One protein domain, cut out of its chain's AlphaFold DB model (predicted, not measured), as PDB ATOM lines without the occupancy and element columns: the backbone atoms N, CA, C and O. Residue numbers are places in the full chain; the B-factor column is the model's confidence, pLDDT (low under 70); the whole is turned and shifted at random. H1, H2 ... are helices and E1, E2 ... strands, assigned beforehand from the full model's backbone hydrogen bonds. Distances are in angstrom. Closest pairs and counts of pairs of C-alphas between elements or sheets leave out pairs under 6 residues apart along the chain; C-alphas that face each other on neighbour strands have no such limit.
ATOM      1  N   ARG A 530     169.479 163.532 199.761       55.91
ATOM      2  CA  ARG A 530     168.122 163.211 199.295       55.91
ATOM      3  C   ARG A 530     167.582 161.914 199.891       55.91
ATOM      4  O   ARG A 530     166.400 161.638 199.705       55.91
ATOM      5  N   ASP A 531     168.400 161.146 200.612       63.91
ATOM      6  CA  ASP A 531     167.961 159.911 201.265       63.91
ATOM      7  C   ASP A 531     166.982 160.266 202.405       63.91
ATOM      8  O   ASP A 531     166.011 159.552 202.656       63.91
ATOM      9  N   PHE A 532     167.184 161.412 203.067       71.62
ATOM     10  CA  PHE A 532     166.383 161.844 204.216       71.62
ATOM     11  C   PHE A 532     164.965 162.348 203.874       71.62
ATOM     12  O   PHE A 532     164.030 162.156 204.657       71.62
ATOM     13  N   GLY A 533     164.772 162.990 202.717       75.94
ATOM     14  CA  GLY A 533     163.485 163.571 202.329       75.94
ATOM     15  C   GLY A 533     163.567 164.572 201.175       75.94
ATOM     16  O   GLY A 533     164.601 164.733 200.529       75.94
ATOM     17  N   THR A 534     162.457 165.265 200.915       77.00
ATOM     18  CA  THR A 534     162.355 166.321 199.896       77.00
ATOM     19  C   THR A 534     161.770 167.608 200.475       77.00
ATOM     20  O   THR A 534     160.954 167.580 201.395       77.00
ATOM     21  N   VAL A 535     162.193 168.745 199.920       79.69
ATOM     22  CA  VAL A 535     161.711 170.085 200.279       79.69
ATOM     23  C   VAL A 535     161.216 170.764 199.009       79.69
ATOM     24  O   VAL A 535     161.923 170.765 197.998       79.69
ATOM     25  N   SER A 536     160.014 171.336 199.038       78.31
ATOM     26  CA  SER A 536     159.422 172.050 197.903       78.31
ATOM     27  C   SER A 536     158.976 173.459 198.293       78.31
ATOM     28  O   SER A 536     158.404 173.688 199.357       78.31
ATOM     29  N   VAL A 537     159.252 174.431 197.419       79.94
ATOM     30  CA  VAL A 537     158.815 175.821 197.604       79.94
ATOM     31  C   VAL A 537     157.348 175.937 197.192       79.94
ATOM     32  O   VAL A 537     157.015 175.718 196.027       79.94
ATOM     33  N   VAL A 538     156.485 176.301 198.139       73.00
ATOM     34  CA  VAL A 538     155.049 176.542 197.916       73.00
ATOM     35  C   VAL A 538     154.807 177.994 197.511       73.00
ATOM     36  O   VAL A 538     154.092 178.271 196.550       73.00
ATOM     37  N   GLU A 539     155.435 178.926 198.230       60.88
ATOM     38  CA  GLU A 539     155.336 180.369 198.005       60.88
ATOM     39  C   GLU A 539     156.701 181.027 198.248       60.88
ATOM     40  O   GLU A 539     157.513 180.523 199.023       60.88
ATOM     41  N   GLY A 540     156.990 182.119 197.531       61.28
ATOM     42  CA  GLY A 540     158.315 182.757 197.528       61.28
ATOM     43  C   GLY A 540     158.423 184.077 198.298       61.28
ATOM     44  O   GLY A 540     159.528 184.594 198.439       61.28
ATOM     45  N   SER A 541     157.313 184.668 198.749       74.56
ATOM     46  CA  SER A 541     157.286 185.916 199.538       74.56
ATOM     47  C   SER A 541     155.939 186.058 200.275       74.56
ATOM     48  O   SER A 541     154.991 186.561 199.670       74.56
ATOM     49  N   PRO A 542     155.825 185.645 201.555       74.12
ATOM     50  CA  PRO A 542     156.863 185.006 202.373       74.12
ATOM     51  C   PRO A 542     157.331 183.674 201.780       74.12
ATOM     52  O   PRO A 542     156.597 183.022 201.041       74.12
ATOM     53  N   LEU A 543     158.560 183.265 202.103       83.12
ATOM     54  CA  LEU A 543     159.026 181.928 201.748       83.12
ATOM     55  C   LEU A 543     158.224 180.898 202.559       83.12
ATOM     56  O   LEU A 543     158.189 180.965 203.790       83.12
ATOM     57  N   ILE A 544     157.582 179.959 201.866       86.19
ATOM     58  CA  ILE A 544     156.866 178.826 202.458       86.19
ATOM     59  C   ILE A 544     157.408 177.548 201.827       86.19
ATOM     60  O   ILE A 544     157.392 177.400 200.603       86.19
ATOM     61  N   LEU A 545     157.878 176.633 202.672       87.00
ATOM     62  CA  LEU A 545     158.457 175.352 202.285       87.00
ATOM     63  C   LEU A 545     157.606 174.202 202.829       87.00
ATOM     64  O   LEU A 545     157.378 174.127 204.038       87.00
ATOM     65  N   ASP A 546     157.202 173.283 201.956       85.75
ATOM     66  CA  ASP A 546     156.664 171.986 202.360       85.75
ATOM     67  C   ASP A 546     157.824 170.983 202.453       85.75
ATOM     68  O   ASP A 546     158.513 170.699 201.472       85.75
ATOM     69  N   TYR A 547     158.038 170.454 203.656       87.50
ATOM     70  CA  TYR A 547     158.986 169.388 203.960       87.50
ATOM     71  C   TYR A 547     158.254 168.043 203.960       87.50
ATOM     72  O   TYR A 547     157.258 167.862 204.666       87.50
ATOM     73  N   GLN A 548     158.784 167.084 203.206       88.31
ATOM     74  CA  GLN A 548     158.364 165.686 203.180       88.31
ATOM     75  C   GLN A 548     159.551 164.819 203.608       88.31
ATOM     76  O   GLN A 548     160.488 164.614 202.837       88.31
ATOM     77  N   ILE A 549     159.499 164.289 204.825       88.19
ATOM     78  CA  ILE A 549     160.462 163.303 205.326       88.19
ATOM     79  C   ILE A 549     160.240 161.988 204.564       88.19
ATOM     80  O   ILE A 549     159.098 161.657 204.235       88.19
ATOM     81  N   SER A 550     161.304 161.240 204.263       86.00
ATOM     82  CA  SER A 550     161.191 159.931 203.607       86.00
ATOM     83  C   SER A 550     160.353 158.958 204.446       86.00
ATOM     84  O   SER A 550     160.522 158.879 205.667       86.00
ATOM     85  N   ASP A 551     159.466 158.184 203.817       87.56
ATOM     86  CA  ASP A 551     158.640 157.196 204.524       87.56
ATOM     87  C   ASP A 551     159.489 156.075 205.156       87.56
ATOM     88  O   ASP A 551     159.137 155.593 206.235       87.56
ATOM     89  N   ASP A 552     160.679 155.798 204.614       87.25
ATOM     90  CA  ASP A 552     161.666 154.871 205.186       87.25
ATOM     91  C   ASP A 552     162.499 155.467 206.342       87.25
ATOM     92  O   ASP A 552     163.202 154.735 207.036       87.25
ATOM     93  N   ALA A 553     162.422 156.783 206.597       88.31
ATOM     94  CA  ALA A 553     163.224 157.435 207.637       88.31
ATOM     95  C   ALA A 553     162.850 156.964 209.055       88.31
ATOM     96  O   ALA A 553     161.761 157.277 209.560       88.31
ATOM     97  N   VAL A 554     163.762 156.236 209.703       90.88
ATOM     98  CA  VAL A 554     163.606 155.666 211.050       90.88
ATOM     99  C   VAL A 554     164.894 155.797 211.867       90.88
ATOM    100  O   VAL A 554     165.989 155.503 211.393       90.88
ATOM    101  N   TYR A 555     164.769 156.198 213.127       91.56
ATOM    102  CA  TYR A 555     165.880 156.202 214.075       91.56
ATOM    103  C   TYR A 555     166.348 154.765 214.391       91.56
ATOM    104  O   TYR A 555     165.610 153.790 214.227       91.56
ATOM    105  N   SER A 556     167.579 154.598 214.889       90.56
ATOM    106  CA  SER A 556     168.151 153.270 215.190       90.56
ATOM    107  C   SER A 556     167.429 152.488 216.307       90.56
ATOM    108  O   SER A 556     167.675 151.294 216.483       90.56
ATOM    109  N   ASP A 557     166.531 153.125 217.063       90.62
ATOM    110  CA  ASP A 557     165.599 152.470 217.997       90.62
ATOM    111  C   ASP A 557     164.335 151.913 217.307       90.62
ATOM    112  O   ASP A 557     163.666 151.032 217.853       90.62
ATOM    113  N   GLY A 558     164.085 152.304 216.053       89.94
ATOM    114  CA  GLY A 558     162.967 151.887 215.203       89.94
ATOM    115  C   GLY A 558     161.781 152.849 215.184       89.94
ATOM    116  O   GLY A 558     160.774 152.521 214.558       89.94
ATOM    117  N   ARG A 559     161.861 154.004 215.854       92.44
ATOM    118  CA  ARG A 559     160.813 155.030 215.774       92.44
ATOM    119  C   ARG A 559     160.970 155.849 214.483       92.44
ATOM    120  O   ARG A 559     162.102 156.098 214.064       92.44
ATOM    121  N   PRO A 560     159.873 156.244 213.814       92.69
ATOM    122  CA  PRO A 560     159.953 157.059 212.607       92.69
ATOM    123  C   PRO A 560     160.512 158.448 212.919       92.69
ATOM    124  O   PRO A 560     160.206 159.014 213.964       92.69
ATOM    125  N   VAL A 561     161.270 159.013 211.980       91.38
ATOM    126  CA  VAL A 561     161.551 160.457 211.957       91.38
ATOM    127  C   VAL A 561     160.269 161.186 211.541       91.38
ATOM    128  O   VAL A 561     159.601 160.754 210.599       91.38
ATOM    129  N   THR A 562     159.904 162.274 212.217       93.31
ATOM    130  CA  THR A 562     158.627 162.985 212.022       93.31
ATOM    131  C   THR A 562     158.787 164.507 212.099       93.31
ATOM    132  O   THR A 562     159.859 165.030 212.400       93.31
ATOM    133  N   CYS A 563     157.716 165.257 211.825       93.62
ATOM    134  CA  CYS A 563     157.727 166.712 211.962       93.62
ATOM    135  C   CYS A 563     157.900 167.195 213.414       93.62
ATOM    136  O   CYS A 563     158.256 168.356 213.617       93.62
ATOM    137  N   ASP A 564     157.725 166.320 214.408       94.50
ATOM    138  CA  ASP A 564     157.982 166.625 215.818       94.50
ATOM    139  C   ASP A 564     159.471 166.923 216.068       94.50
ATOM    140  O   ASP A 564     159.824 167.843 216.813       94.50
ATOM    141  N   ASP A 565     160.351 166.224 215.346       93.31
ATOM    142  CA  ASP A 565     161.801 166.428 215.382       93.31
ATOM    143  C   ASP A 565     162.185 167.786 214.762       93.31
ATOM    144  O   ASP A 565     163.066 168.483 215.273       93.31
ATOM    145  N   LEU A 566     161.469 168.220 213.713       93.00
ATOM    146  CA  LEU A 566     161.628 169.548 213.102       93.00
ATOM    147  C   LEU A 566     161.162 170.656 214.060       93.00
ATOM    148  O   LEU A 566     161.862 171.655 214.237       93.00
ATOM    149  N   VAL A 567     160.004 170.491 214.709       94.88
ATOM    150  CA  VAL A 567     159.484 171.473 215.675       94.88
ATOM    151  C   VAL A 567     160.434 171.624 216.866       94.88
ATOM    152  O   VAL A 567     160.712 172.753 217.279       94.88
ATOM    153  N   LEU A 568     160.997 170.523 217.375       93.94
ATOM    154  CA  LEU A 568     162.002 170.566 218.436       93.94
ATOM    155  C   LEU A 568     163.315 171.223 217.972       93.94
ATOM    156  O   LEU A 568     163.823 172.106 218.666       93.94
ATOM    157  N   ALA A 569     163.846 170.850 216.804       92.44
ATOM    158  CA  ALA A 569     165.080 171.428 216.270       92.44
ATOM    159  C   ALA A 569     164.962 172.945 216.032       92.44
ATOM    160  O   ALA A 569     165.890 173.695 216.350       92.44
ATOM    161  N   TRP A 570     163.808 173.415 215.544       93.25
ATOM    162  CA  TRP A 570     163.498 174.841 215.420       93.25
ATOM    163  C   TRP A 570     163.362 175.531 216.777       93.25
ATOM    164  O   TRP A 570     163.900 176.625 216.958       93.25
ATOM    165  N   ALA A 571     162.680 174.920 217.747       93.44
ATOM    166  CA  ALA A 571     162.560 175.500 219.081       93.44
ATOM    167  C   ALA A 571     163.929 175.668 219.760       93.44
ATOM    168  O   ALA A 571     164.187 176.707 220.369       93.44
ATOM    169  N   ALA A 572     164.821 174.691 219.583       91.88
ATOM    170  CA  ALA A 572     166.175 174.728 220.110       91.88
ATOM    171  C   ALA A 572     167.081 175.771 219.435       91.88
ATOM    172  O   ALA A 572     167.898 176.388 220.114       91.88
ATOM    173  N   GLN A 573     166.949 175.985 218.119       90.94
ATOM    174  CA  GLN A 573     167.884 176.814 217.340       90.94
ATOM    175  C   GLN A 573     167.371 178.226 217.013       90.94
ATOM    176  O   GLN A 573     168.168 179.138 216.839       90.94
ATOM    177  N   SER A 574     166.060 178.473 216.971       89.56
ATOM    178  CA  SER A 574     165.504 179.781 216.560       89.56
ATOM    179  C   SER A 574     165.786 180.947 217.517       89.56
ATOM    180  O   SER A 574     165.516 182.096 217.175       89.56
ATOM    181  N   GLY A 575     166.244 180.677 218.744       87.50
ATOM    182  CA  GLY A 575     166.405 181.690 219.796       87.50
ATOM    183  C   GLY A 575     165.087 182.268 220.339       87.50
ATOM    184  O   GLY A 575     165.107 183.068 221.273       87.50
ATOM    185  N   ARG A 576     163.933 181.841 219.801       88.88
ATOM    186  CA  ARG A 576     162.582 182.280 220.197       88.88
ATOM    187  C   ARG A 576     162.222 181.891 221.633       88.88
ATOM    188  O   ARG A 576     161.426 182.573 222.274       88.88
ATOM    189  N   PHE A 577     162.814 180.808 222.128       91.38
ATOM    190  CA  PHE A 577     162.573 180.245 223.452       91.38
ATOM    191  C   PHE A 577     163.855 180.378 224.301       91.38
ATOM    192  O   PHE A 577     164.790 179.598 224.119       91.38
ATOM    193  N   PRO A 578     163.946 181.350 225.232       81.56
ATOM    194  CA  PRO A 578     165.215 181.796 225.834       81.56
ATOM    195  C   PRO A 578     165.839 180.839 226.875       81.56
ATOM    196  O   PRO A 578     166.658 181.267 227.686       81.56
ATOM    197  N   GLY A 579     165.445 179.562 226.880       88.38
ATOM    198  CA  GLY A 579     166.011 178.514 227.736       88.38
ATOM    199  C   GLY A 579     166.904 177.498 227.012       88.38
ATOM    200  O   GLY A 579     167.592 176.740 227.688       88.38
ATOM    201  N   PHE A 580     166.886 177.446 225.674       91.94
ATOM    202  CA  PHE A 580     167.661 176.472 224.896       91.94
ATOM    203  C   PHE A 580     169.081 176.975 224.593       91.94
ATOM    204  O   PHE A 580     169.264 178.094 224.109       91.94
ATOM    205  N   ASP A 581     170.079 176.116 224.802       86.50
ATOM    206  CA  ASP A 581     171.467 176.350 224.390       86.50
ATOM    207  C   ASP A 581     171.643 176.060 222.885       86.50
ATOM    208  O   ASP A 581     172.139 174.998 222.493       86.50
ATOM    209  N   ALA A 582     171.249 177.008 222.033       84.19
ATOM    210  CA  ALA A 582     171.450 176.927 220.585       84.19
ATOM    211  C   ALA A 582     172.949 176.910 220.206       84.19
ATOM    212  O   ALA A 582     173.682 177.838 220.550       84.19
ATOM    213  N   ALA A 583     173.395 175.903 219.442       73.25
ATOM    214  CA  ALA A 583     174.740 175.874 218.850       73.25
ATOM    215  C   ALA A 583     174.880 176.867 217.677       73.25
ATOM    216  O   ALA A 583     175.918 177.504 217.499       73.25
ATOM    217  N   THR A 584     173.803 177.047 216.908       78.62
ATOM    218  CA  THR A 584     173.645 178.081 215.880       78.62
ATOM    219  C   THR A 584     172.197 178.574 215.855       78.62
ATOM    220  O   THR A 584     171.292 177.866 216.289       78.62
ATOM    221  N   GLN A 585     171.986 179.789 215.343       84.50
ATOM    222  CA  GLN A 585     170.654 180.361 215.086       84.50
ATOM    223  C   GLN A 585     170.427 180.706 213.603       84.50
ATOM    224  O   GLN A 585     169.365 181.215 213.241       84.50
ATOM    225  N   ALA A 586     171.417 180.451 212.739       81.25
ATOM    226  CA  ALA A 586     171.370 180.808 211.321       81.25
ATOM    227  C   ALA A 586     170.188 180.122 210.608       81.25
ATOM    228  O   ALA A 586     169.998 178.915 210.749       81.25
ATOM    229  N   GLY A 587     169.380 180.899 209.879       82.62
ATOM    230  CA  GLY A 587     168.163 180.454 209.185       82.62
ATOM    231  C   GLY A 587     166.988 180.088 210.106       82.62
ATOM    232  O   GLY A 587     165.860 180.504 209.852       82.62
ATOM    233  N   TYR A 588     167.228 179.395 211.224       87.38
ATOM    234  CA  TYR A 588     166.187 179.048 212.202       87.38
ATOM    235  C   TYR A 588     165.547 180.274 212.872       87.38
ATOM    236  O   TYR A 588     164.360 180.240 213.197       87.38
ATOM    237  N   VAL A 589     166.306 181.362 213.057       89.12
ATOM    238  CA  VAL A 589     165.802 182.650 213.575       89.12
ATOM    239  C   VAL A 589     164.814 183.340 212.621       89.12
ATOM    240  O   VAL A 589     164.016 184.173 213.049       89.12
ATOM    241  N   ASP A 590     164.836 182.982 211.335       89.25
ATOM    242  CA  ASP A 590     163.991 183.571 210.293       89.25
ATOM    243  C   ASP A 590     162.690 182.785 210.057       89.25
ATOM    244  O   ASP A 590     161.845 183.217 209.272       89.25
ATOM    245  N   ILE A 591     162.487 181.658 210.749       90.12
ATOM    246  CA  ILE A 591     161.251 180.867 210.694       90.12
ATOM    247  C   ILE A 591     160.172 181.525 211.568       90.12
ATOM    248  O   ILE A 591     160.295 181.618 212.793       90.12
ATOM    249  N   ALA A 592     159.075 181.944 210.935       89.94
ATOM    250  CA  ALA A 592     157.928 182.563 211.588       89.94
ATOM    251  C   ALA A 592     157.022 181.529 212.277       89.94
ATOM    252  O   ALA A 592     156.580 181.764 213.410       89.94
ATOM    253  N   ASN A 593     156.754 180.397 211.614       90.94
ATOM    254  CA  ASN A 593     155.940 179.300 212.140       90.94
ATOM    255  C   ASN A 593     156.293 177.946 211.496       90.94
ATOM    256  O   ASN A 593     156.787 177.896 210.368       90.94
ATOM    257  N   ILE A 594     155.961 176.854 212.191       93.81
ATOM    258  CA  ILE A 594     155.941 175.496 211.637       93.81
ATOM    259  C   ILE A 594     154.549 174.898 211.851       93.81
ATOM    260  O   ILE A 594     154.070 174.782 212.975       93.81
ATOM    261  N   GLU A 595     153.902 174.508 210.760       93.75
ATOM    262  CA  GLU A 595     152.686 173.703 210.759       93.75
ATOM    263  C   GLU A 595     153.096 172.224 210.726       93.75
ATOM    264  O   GLU A 595     153.529 171.700 209.698       93.75
ATOM    265  N   CYS A 596     152.975 171.564 211.875       93.44
ATOM    266  CA  CYS A 596     153.198 170.134 212.070       93.44
ATOM    267  C   CYS A 596     151.983 169.546 212.797       93.44
ATOM    268  O   CYS A 596     151.410 170.184 213.680       93.44
ATOM    269  N   THR A 597     151.586 168.331 212.422       90.88
ATOM    270  CA  THR A 597     150.634 167.515 213.185       90.88
ATOM    271  C   THR A 597     151.399 166.325 213.741       90.88
ATOM    272  O   THR A 597     152.047 165.627 212.963       90.88
ATOM    273  N   ALA A 598     151.322 166.102 215.054       88.25
ATOM    274  CA  ALA A 598     152.178 165.135 215.735       88.25
ATOM    275  C   ALA A 598     152.153 163.737 215.090       88.25
ATOM    276  O   ALA A 598     151.102 163.242 214.668       88.25
ATOM    277  N   GLY A 599     153.331 163.126 214.975       87.75
ATOM    278  CA  GLY A 599     153.564 161.843 214.315       87.75
ATOM    279  C   GLY A 599     153.567 161.862 212.778       87.75
ATOM    280  O   GLY A 599     153.805 160.815 212.175       87.75
ATOM    281  N   GLN A 600     153.309 162.991 212.103       92.44
ATOM    282  CA  GLN A 600     153.315 163.040 210.633       92.44
ATOM    283  C   GLN A 600     154.715 163.240 210.038       92.44
ATOM    284  O   GLN A 600     155.547 163.969 210.567       92.44
ATOM    285  N   LYS A 601     154.945 162.671 208.847       91.75
ATOM    286  CA  LYS A 601     156.168 162.867 208.040       91.75
ATOM    287  C   LYS A 601     156.152 164.121 207.148       91.75
ATOM    288  O   LYS A 601     156.968 164.250 206.237       91.75
ATOM    289  N   LYS A 602     155.222 165.048 207.395       91.44
ATOM    290  CA  LYS A 602     155.035 166.288 206.626       91.44
ATOM    291  C   LYS A 602     155.052 167.495 207.562       91.44
ATOM    292  O   LYS A 602     154.403 167.457 208.604       91.44
ATOM    293  N   ALA A 603     155.736 168.562 207.164       92.44
ATOM    294  CA  ALA A 603     155.708 169.852 207.849       92.44
ATOM    295  C   ALA A 603     155.628 170.989 206.828       92.44
ATOM    296  O   ALA A 603     156.255 170.904 205.774       92.44
ATOM    297  N   ARG A 604     154.929 172.077 207.156       92.06
ATOM    298  CA  ARG A 604     155.009 173.334 206.402       92.06
ATOM    299  C   ARG A 604     155.717 174.389 207.238       92.06
ATOM    300  O   ARG A 604     155.264 174.737 208.324       92.06
ATOM    301  N   VAL A 605     156.829 174.901 206.729       91.44
ATOM    302  CA  VAL A 605     157.665 175.910 207.387       91.44
ATOM    303  C   VAL A 605     157.457 177.239 206.673       91.44
ATOM    304  O   VAL A 605     157.712 177.342 205.473       91.44
ATOM    305  N   SER A 606     156.996 178.260 207.396       90.44
ATOM    306  CA  SER A 606     156.850 179.619 206.868       90.44
ATOM    307  C   SER A 606     157.862 180.562 207.509       90.44
ATOM    308  O   SER A 606     158.069 180.560 208.726       90.44
ATOM    309  N   PHE A 607     158.513 181.371 206.679       90.12
ATOM    310  CA  PHE A 607     159.547 182.313 207.095       90.12
ATOM    311  C   PHE A 607     158.991 183.731 207.255       90.12
ATOM    312  O   PHE A 607     157.929 184.079 206.732       90.12
ATOM    313  N   ILE A 608     159.711 184.561 208.007       86.00
ATOM    314  CA  ILE A 608     159.376 185.970 208.225       86.00
ATOM    315  C   ILE A 608     159.409 186.706 206.868       86.00
ATOM    316  O   ILE A 608     160.402 186.580 206.146       86.00
ATOM    317  N   PRO A 609     158.362 187.480 206.505       80.06
ATOM    318  CA  PRO A 609     158.354 188.284 205.285       80.06
ATOM    319  C   PRO A 609     159.572 189.208 205.160       80.06
ATOM    320  O   PRO A 609     160.153 189.636 206.158       80.06
ATOM    321  N   ASP A 610     159.934 189.526 203.918       71.31
ATOM    322  CA  ASP A 610     161.005 190.464 203.556       71.31
ATOM    323  C   ASP A 610     162.418 190.103 204.073       71.31
ATOM    324  O   ASP A 610     163.334 190.926 204.019       71.31
ATOM    325  N   ARG A 611     162.637 188.855 204.527       71.50
ATOM    326  CA  ARG A 611     163.961 188.317 204.881       71.50
ATOM    327  C   ARG A 611     164.507 187.366 203.817       71.50
ATOM    328  O   ARG A 611     163.861 186.394 203.434       71.50
ATOM    329  N   SER A 612     165.738 187.617 203.376       60.41
ATOM    330  CA  SER A 612     166.469 186.763 202.436       60.41
ATOM    331  C   SER A 612     167.140 185.590 203.160       60.41
ATOM    332  O   SER A 612     168.260 185.723 203.658       60.41
ATOM    333  N   VAL A 613     166.464 184.440 203.212       61.88
ATOM    334  CA  VAL A 613     166.998 183.220 203.841       61.88
ATOM    335  C   VAL A 613     167.925 182.487 202.870       61.88
ATOM    336  O   VAL A 613     167.493 181.705 202.016       61.88
ATOM    337  N   VAL A 614     169.221 182.769 203.007       52.19
ATOM    338  CA  VAL A 614     170.301 182.004 202.370       52.19
ATOM    339  C   VAL A 614     170.299 180.581 202.946       52.19
ATOM    340  O   VAL A 614     169.998 180.395 204.123       52.19
ATOM    341  N   ASP A 615     170.604 179.580 202.118       64.00
ATOM    342  CA  ASP A 615     170.772 178.179 202.538       64.00
ATOM    343  C   ASP A 615     169.573 177.536 203.268       64.00
ATOM    344  O   ASP A 615     169.736 176.632 204.084       64.00
ATOM    345  N   HIS A 616     168.336 177.917 202.924       65.62
ATOM    346  CA  HIS A 616     167.124 177.271 203.463       65.62
ATOM    347  C   HIS A 616     167.045 175.753 203.180       65.62
ATOM    348  O   HIS A 616     166.369 175.024 203.902       65.62
ATOM    349  N   SER A 617     167.765 175.259 202.166       63.22
ATOM    350  CA  SER A 617     167.950 173.832 201.858       63.22
ATOM    351  C   SER A 617     168.934 173.102 202.788       63.22
ATOM    352  O   SER A 617     169.042 171.882 202.706       63.22
ATOM    353  N   GLN A 618     169.644 173.822 203.665       69.31
ATOM    354  CA  GLN A 618     170.540 173.274 204.693       69.31
ATOM    355  C   GLN A 618     169.895 173.261 206.097       69.31
ATOM    356  O   GLN A 618     170.540 172.877 207.073       69.31
ATOM    357  N   LEU A 619     168.624 173.666 206.215       76.25
ATOM    358  CA  LEU A 619     167.835 173.569 207.447       76.25
ATOM    359  C   LEU A 619     167.161 172.194 207.549       76.25
ATOM    360  O   LEU A 619     166.700 171.656 206.542       76.25
ATOM    361  N   PHE A 620     167.063 171.656 208.768       81.19
ATOM    362  CA  PHE A 620     166.474 170.341 209.065       81.19
ATOM    363  C   PHE A 620     167.136 169.160 208.325       81.19
ATOM    364  O   PHE A 620     166.482 168.182 207.969       81.19
ATOM    365  N   THR A 621     168.452 169.229 208.106       72.75
ATOM    366  CA  THR A 621     169.257 168.090 207.636       72.75
ATOM    367  C   THR A 621     169.339 166.987 208.697       72.75
ATOM    368  O   THR A 621     169.175 167.253 209.891       72.75
ATOM    369  N   ALA A 622     169.672 165.759 208.279       65.50
ATOM    370  CA  ALA A 622     169.761 164.572 209.140       65.50
ATOM    371  C   ALA A 622     170.623 164.752 210.409       65.50
ATOM    372  O   ALA A 622     170.340 164.142 211.439       65.50
ATOM    373  N   THR A 623     171.653 165.605 210.339       65.31
ATOM    374  CA  THR A 623     172.584 165.924 211.439       65.31
ATOM    375  C   THR A 623     172.087 167.025 212.381       65.31
ATOM    376  O   THR A 623     172.729 167.289 213.387       65.31
ATOM    377  N   SER A 624     170.980 167.700 212.053       70.94
ATOM    378  CA  SER A 624     170.387 168.793 212.847       70.94
ATOM    379  C   SER A 624     169.069 168.411 213.537       70.94
ATOM    380  O   SER A 624     168.497 169.216 214.274       70.94
ATOM    381  N   LEU A 625     168.587 167.186 213.299       84.19
ATOM    382  CA  LEU A 625     167.310 166.667 213.787       84.19
ATOM    383  C   LEU A 625     167.516 165.656 214.915       84.19
ATOM    384  O   LEU A 625     167.830 164.484 214.693       84.19
ATOM    385  N   MET A 626     167.310 166.130 216.141       87.19
ATOM    386  CA  MET A 626     167.432 165.321 217.351       87.19
ATOM    387  C   MET A 626     166.087 164.664 217.705       87.19
ATOM    388  O   MET A 626     165.056 165.334 217.608       87.19
ATOM    389  N   PRO A 627     166.087 163.396 218.158       91.81
ATOM    390  CA  PRO A 627     164.879 162.594 218.345       91.81
ATOM    391  C   PRO A 627     163.985 163.163 219.453       91.81
ATOM    392  O   PRO A 627     164.255 163.016 220.649       91.81
ATOM    393  N   SER A 628     162.889 163.806 219.052       93.31
ATOM    394  CA  SER A 628     161.945 164.494 219.939       93.31
ATOM    395  C   SER A 628     161.291 163.560 220.954       93.31
ATOM    396  O   SER A 628     161.054 163.939 222.108       93.31
ATOM    397  N   HIS A 629     161.094 162.299 220.569       93.00
ATOM    398  CA  HIS A 629     160.532 161.266 221.425       93.00
ATOM    399  C   HIS A 629     161.404 160.923 222.638       93.00
ATOM    400  O   HIS A 629     160.862 160.532 223.664       93.00
ATOM    401  N   VAL A 630     162.728 161.124 222.591       92.88
ATOM    402  CA  VAL A 630     163.612 160.902 223.757       92.88
ATOM    403  C   VAL A 630     163.327 161.923 224.868       92.88
ATOM    404  O   VAL A 630     163.481 161.621 226.053       92.88
ATOM    405  N   ILE A 631     162.867 163.126 224.509       93.19
ATOM    406  CA  ILE A 631     162.406 164.148 225.461       93.19
ATOM    407  C   ILE A 631     160.952 163.879 225.880       93.19
ATOM    408  O   ILE A 631     160.641 163.975 227.069       93.19
ATOM    409  N   ALA A 632     160.080 163.494 224.941       93.00
ATOM    410  CA  ALA A 632     158.680 163.166 225.228       93.00
ATOM    411  C   ALA A 632     158.543 161.992 226.218       93.00
ATOM    412  O   ALA A 632     157.795 162.097 227.191       93.00
ATOM    413  N   ASP A 633     159.315 160.917 226.030       92.25
ATOM    414  CA  ASP A 633     159.334 159.739 226.904       92.25
ATOM    415  C   ASP A 633     159.812 160.073 228.327       92.25
ATOM    416  O   ASP A 633     159.281 159.522 229.288       92.25
ATOM    417  N   GLN A 634     160.790 160.976 228.480       91.19
ATOM    418  CA  GLN A 634     161.357 161.357 229.785       91.19
ATOM    419  C   GLN A 634     160.496 162.367 230.565       91.19
ATOM    420  O   GLN A 634     160.562 162.394 231.793       91.19
ATOM    421  N   LEU A 635     159.722 163.212 229.877       93.31
ATOM    422  CA  LEU A 635     158.850 164.220 230.503       93.31
ATOM    423  C   LEU A 635     157.369 163.804 230.550       93.31
ATOM    424  O   LEU A 635     156.589 164.435 231.259       93.31
ATOM    425  N   HIS A 636     156.982 162.766 229.805       93.50
ATOM    426  CA  HIS A 636     155.598 162.325 229.588       93.50
ATOM    427  C   HIS A 636     154.674 163.442 229.057       93.50
ATOM    428  O   HIS A 636     153.530 163.585 229.491       93.50
ATOM    429  N   ILE A 637     155.173 164.237 228.101       92.62
ATOM    430  CA  ILE A 637     154.441 165.341 227.456       92.62
ATOM    431  C   ILE A 637     154.505 165.258 225.930       92.62
ATOM    432  O   ILE A 637     155.494 164.805 225.359       92.62
ATOM    433  N   ASP A 638     153.475 165.792 225.275       91.88
ATOM    434  CA  ASP A 638     153.515 166.127 223.852       91.88
ATOM    435  C   ASP A 638     154.416 167.360 223.650       91.88
ATOM    436  O   ASP A 638     154.048 168.494 223.976       91.88
ATOM    437  N   VAL A 639     155.634 167.112 223.158       92.69
ATOM    438  CA  VAL A 639     156.664 168.131 222.904       92.69
ATOM    439  C   VAL A 639     156.193 169.127 221.842       92.69
ATOM    440  O   VAL A 639     156.329 170.336 222.033       92.69
ATOM    441  N   THR A 640     155.573 168.653 220.764       93.81
ATOM    442  CA  THR A 640     155.115 169.488 219.647       93.81
ATOM    443  C   THR A 640     153.964 170.390 220.053       93.81
ATOM    444  O   THR A 640     154.028 171.602 219.834       93.81
ATOM    445  N   ALA A 641     152.943 169.853 220.724       92.75
ATOM    446  CA  ALA A 641     151.848 170.663 221.243       92.75
ATOM    447  C   ALA A 641     152.344 171.683 222.278       92.75
ATOM    448  O   ALA A 641     151.901 172.833 222.256       92.75
ATOM    449  N   ALA A 642     153.288 171.319 223.155       93.38
ATOM    450  CA  ALA A 642     153.868 172.242 224.134       93.38
ATOM    451  C   ALA A 642     154.636 173.407 223.481       93.38
ATOM    452  O   ALA A 642     154.478 174.555 223.907       93.38
ATOM    453  N   LEU A 643     155.427 173.127 222.439       94.00
ATOM    454  CA  LEU A 643     156.208 174.125 221.703       94.00
ATOM    455  C   LEU A 643     155.317 175.029 220.837       94.00
ATOM    456  O   LEU A 643     155.411 176.254 220.939       94.00
ATOM    457  N   LEU A 644     154.409 174.456 220.037       92.62
ATOM    458  CA  LEU A 644     153.526 175.217 219.142       92.62
ATOM    459  C   LEU A 644     152.466 176.035 219.900       92.62
ATOM    460  O   LEU A 644     152.125 177.137 219.472       92.62
ATOM    461  N   SER A 645     151.987 175.561 221.059       91.94
ATOM    462  CA  SER A 645     151.113 176.355 221.944       91.94
ATOM    463  C   SER A 645     151.858 177.383 222.806       91.94
ATOM    464  O   SER A 645     151.213 178.169 223.502       91.94
ATOM    465  N   ASN A 646     153.199 177.403 222.767       89.69
ATOM    466  CA  ASN A 646     154.056 178.237 223.614       89.69
ATOM    467  C   ASN A 646     153.742 178.081 225.122       89.69
ATOM    468  O   ASN A 646     153.643 179.058 225.872       89.69
ATOM    469  N   ASN A 647     153.562 176.838 225.581       93.38
ATOM    470  CA  ASN A 647     153.295 176.523 226.984       93.38
ATOM    471  C   ASN A 647     154.569 176.699 227.826       93.38
ATOM    472  O   ASN A 647     155.298 175.739 228.066       93.38
ATOM    473  N   VAL A 648     154.822 177.928 228.287       90.75
ATOM    474  CA  VAL A 648     156.047 178.369 228.987       90.75
ATOM    475  C   VAL A 648     156.595 177.344 229.992       90.75
ATOM    476  O   VAL A 648     157.780 177.033 229.951       90.75
ATOM    477  N   SER A 649     155.745 176.765 230.849       93.50
ATOM    478  CA  SER A 649     156.175 175.791 231.869       93.50
ATOM    479  C   SER A 649     156.732 174.497 231.257       93.50
ATOM    480  O   SER A 649     157.784 174.009 231.673       93.50
ATOM    481  N   ALA A 650     156.062 173.966 230.230       93.94
ATOM    482  CA  ALA A 650     156.513 172.783 229.502       93.94
ATOM    483  C   ALA A 650     157.733 173.097 228.619       93.94
ATOM    484  O   ALA A 650     158.700 172.340 228.626       93.94
ATOM    485  N   VAL A 651     157.741 174.248 227.937       95.25
ATOM    486  CA  VAL A 651     158.876 174.735 227.133       95.25
ATOM    487  C   VAL A 651     160.150 174.833 227.979       95.25
ATOM    488  O   VAL A 651     161.203 174.372 227.547       95.25
ATOM    489  N   GLU A 652     160.078 175.364 229.204       94.19
ATOM    490  CA  GLU A 652     161.242 175.395 230.097       94.19
ATOM    491  C   GLU A 652     161.721 173.992 230.518       94.19
ATOM    492  O   GLU A 652     162.918 173.789 230.718       94.19
ATOM    493  N   GLN A 653     160.815 173.025 230.708       94.62
ATOM    494  CA  GLN A 653     161.189 171.642 231.038       94.62
ATOM    495  C   GLN A 653     161.881 170.961 229.850       94.62
ATOM    496  O   GLN A 653     162.950 170.379 230.031       94.62
ATOM    497  N   ILE A 654     161.331 171.124 228.642       95.50
ATOM    498  CA  ILE A 654     161.925 170.674 227.374       95.50
ATOM    499  C   ILE A 654     163.322 171.281 227.204       95.50
ATOM    500  O   ILE A 654     164.273 170.548 226.956       95.50
ATOM    501  N   ALA A 655     163.477 172.593 227.406       94.06
ATOM    502  CA  ALA A 655     164.756 173.285 227.257       94.06
ATOM    503  C   ALA A 655     165.812 172.828 228.283       94.06
ATOM    504  O   ALA A 655     166.954 172.541 227.922       94.06
ATOM    505  N   ARG A 656     165.432 172.681 229.564       93.31
ATOM    506  CA  ARG A 656     166.325 172.137 230.608       93.31
ATOM    507  C   ARG A 656     166.793 170.716 230.280       93.31
ATOM    508  O   ARG A 656     167.960 170.391 230.513       93.31
ATOM    509  N   LEU A 657     165.908 169.882 229.730       92.31
ATOM    510  CA  LEU A 657     166.242 168.512 229.348       92.31
ATOM    511  C   LEU A 657     167.060 168.450 228.045       92.31
ATOM    512  O   LEU A 657     168.001 167.661 227.962       92.31
ATOM    513  N   TRP A 658     166.784 169.314 227.066       91.50
ATOM    514  CA  TRP A 658     167.581 169.471 225.843       91.50
ATOM    515  C   TRP A 658     169.044 169.796 226.161       91.50
ATOM    516  O   TRP A 658     169.947 169.101 225.698       91.50
ATOM    517  N   ASN A 659     169.285 170.789 227.024       90.38
ATOM    518  CA  ASN A 659     170.634 171.251 227.380       90.38
ATOM    519  C   ASN A 659     171.484 170.194 228.127       90.38
ATOM    520  O   ASN A 659     172.654 170.451 228.404       90.38
ATOM    521  N   SER A 660     170.913 169.037 228.495       87.38
ATOM    522  CA  SER A 660     171.563 168.006 229.323       87.38
ATOM    523  C   SER A 660     171.433 166.559 228.811       87.38
ATOM    524  O   SER A 660     172.256 165.719 229.175       87.38
ATOM    525  N   THR A 661     170.456 166.243 227.951       86.31
ATOM    526  CA  THR A 661     170.265 164.879 227.406       86.31
ATOM    527  C   THR A 661     171.387 164.489 226.453       86.31
ATOM    528  O   THR A 661     171.915 163.383 226.546       86.31
ATOM    529  N   TRP A 662     171.783 165.416 225.577       85.25
ATOM    530  CA  TRP A 662     172.722 165.181 224.475       85.25
ATOM    531  C   TRP A 662     174.209 165.258 224.881       85.25
ATOM    532  O   TRP A 662     175.092 165.265 224.027       85.25
ATOM    533  N   ASP A 663     174.493 165.336 226.182       80.94
ATOM    534  CA  ASP A 663     175.839 165.448 226.753       80.94
ATOM    535  C   ASP A 663     176.506 164.058 226.824       80.94
ATOM    536  O   ASP A 663     176.250 163.258 227.740       80.94
ATOM    537  N   LEU A 664     177.298 163.729 225.799       80.62
ATOM    538  CA  LEU A 664     177.942 162.426 225.634       80.62
ATOM    539  C   LEU A 664     179.200 162.337 226.516       80.62
ATOM    540  O   LEU A 664     180.137 163.120 226.368       80.62
TER     541      LEU A 664
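This is residues 530 to 664 of the 761 residues of the protein "Protein-export membrane protein SecF" of Mycobacterium tuberculosis variant africanum (UniProt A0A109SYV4). A twisted sheet of four strands makes one end of the domain and a cluster of three crossed helices, H2, H3 and H4, the other; H1 lies between them in the middle, packed along E3 and E4 on one face of the sheet. The printed part has 135 residues, with named elements in the order E1 E2 H1 E3 E4 H2 H3 H4. The sheet order is E1 - E2 - E4 - E3, all antiparallel; the class is mixed, helices and strands, with under half of the residues in named elements. The whole is compact, with a radius of gyration of the C-alphas of 14.1 A, and spans 39 by 33 by 27 A.

E1, residues 533 to 540, and E2, residues 543 to 549, form a hairpin, with N 536 and O 546 2.9 A apart. E4, residues 602 to 607, is the antiparallel neighbour of E2, with N 547 and O 603 at 2.8 A. E3, residues 591 to 596, forms a hairpin with E4, with N 595 and O 604 at 2.8 A. H1, residues 563 to 573, is on the sheet at a height over the sheet of 9.5 A, over E4 and E3, and runs along the strands, at 10 degrees to E3 on the local plane; the two layers are this sheet and H1 on one face. E2, H1 and E3 form a split strand-helix-strand unit, two strands running the same way with E4 between them, and its crossover is right-handed. H3, residues 639 to 644, touches H1 at a steep tilt of 67 degrees, closest at C-alphas 564 and 640, 5.6 A; it only grazes the sheet. H4, residues 648 to 661, touches H3 with its residues 650 to 654 alone, closest at C-alphas 642 and 650, 6.0 A. H2, residues 628 to 635, only just touches H1, with 3 pairs of C-alphas within 8 A, closest at 565 and 628, 5.0 A. Every O i to N i+4 pair is within hydrogen-bond range in H1 and H3; in H2 it is 3 of 4 and in H4 9 of 10.

E1 is 20.4 A long from C-alpha 533 at (163.485, 163.571, 202.329), E2 19.0 A, H1 15.3 A and E4 16.7 A. H4 is 19.7 A long and ends at C-alpha 661 at (170.265, 164.879, 227.406).

The two C-alphas farthest apart, of Asp 557 and Asp 610, are 40.9 A apart. The printed part has no cut. The links E2 to H1, H1 to E3 and E4 to H2 are long. Mean pLDDT of the printed part is 85.7; it is under 70 at residues 530 to 531, 539 to 540, 612 to 618 and 622 to 623.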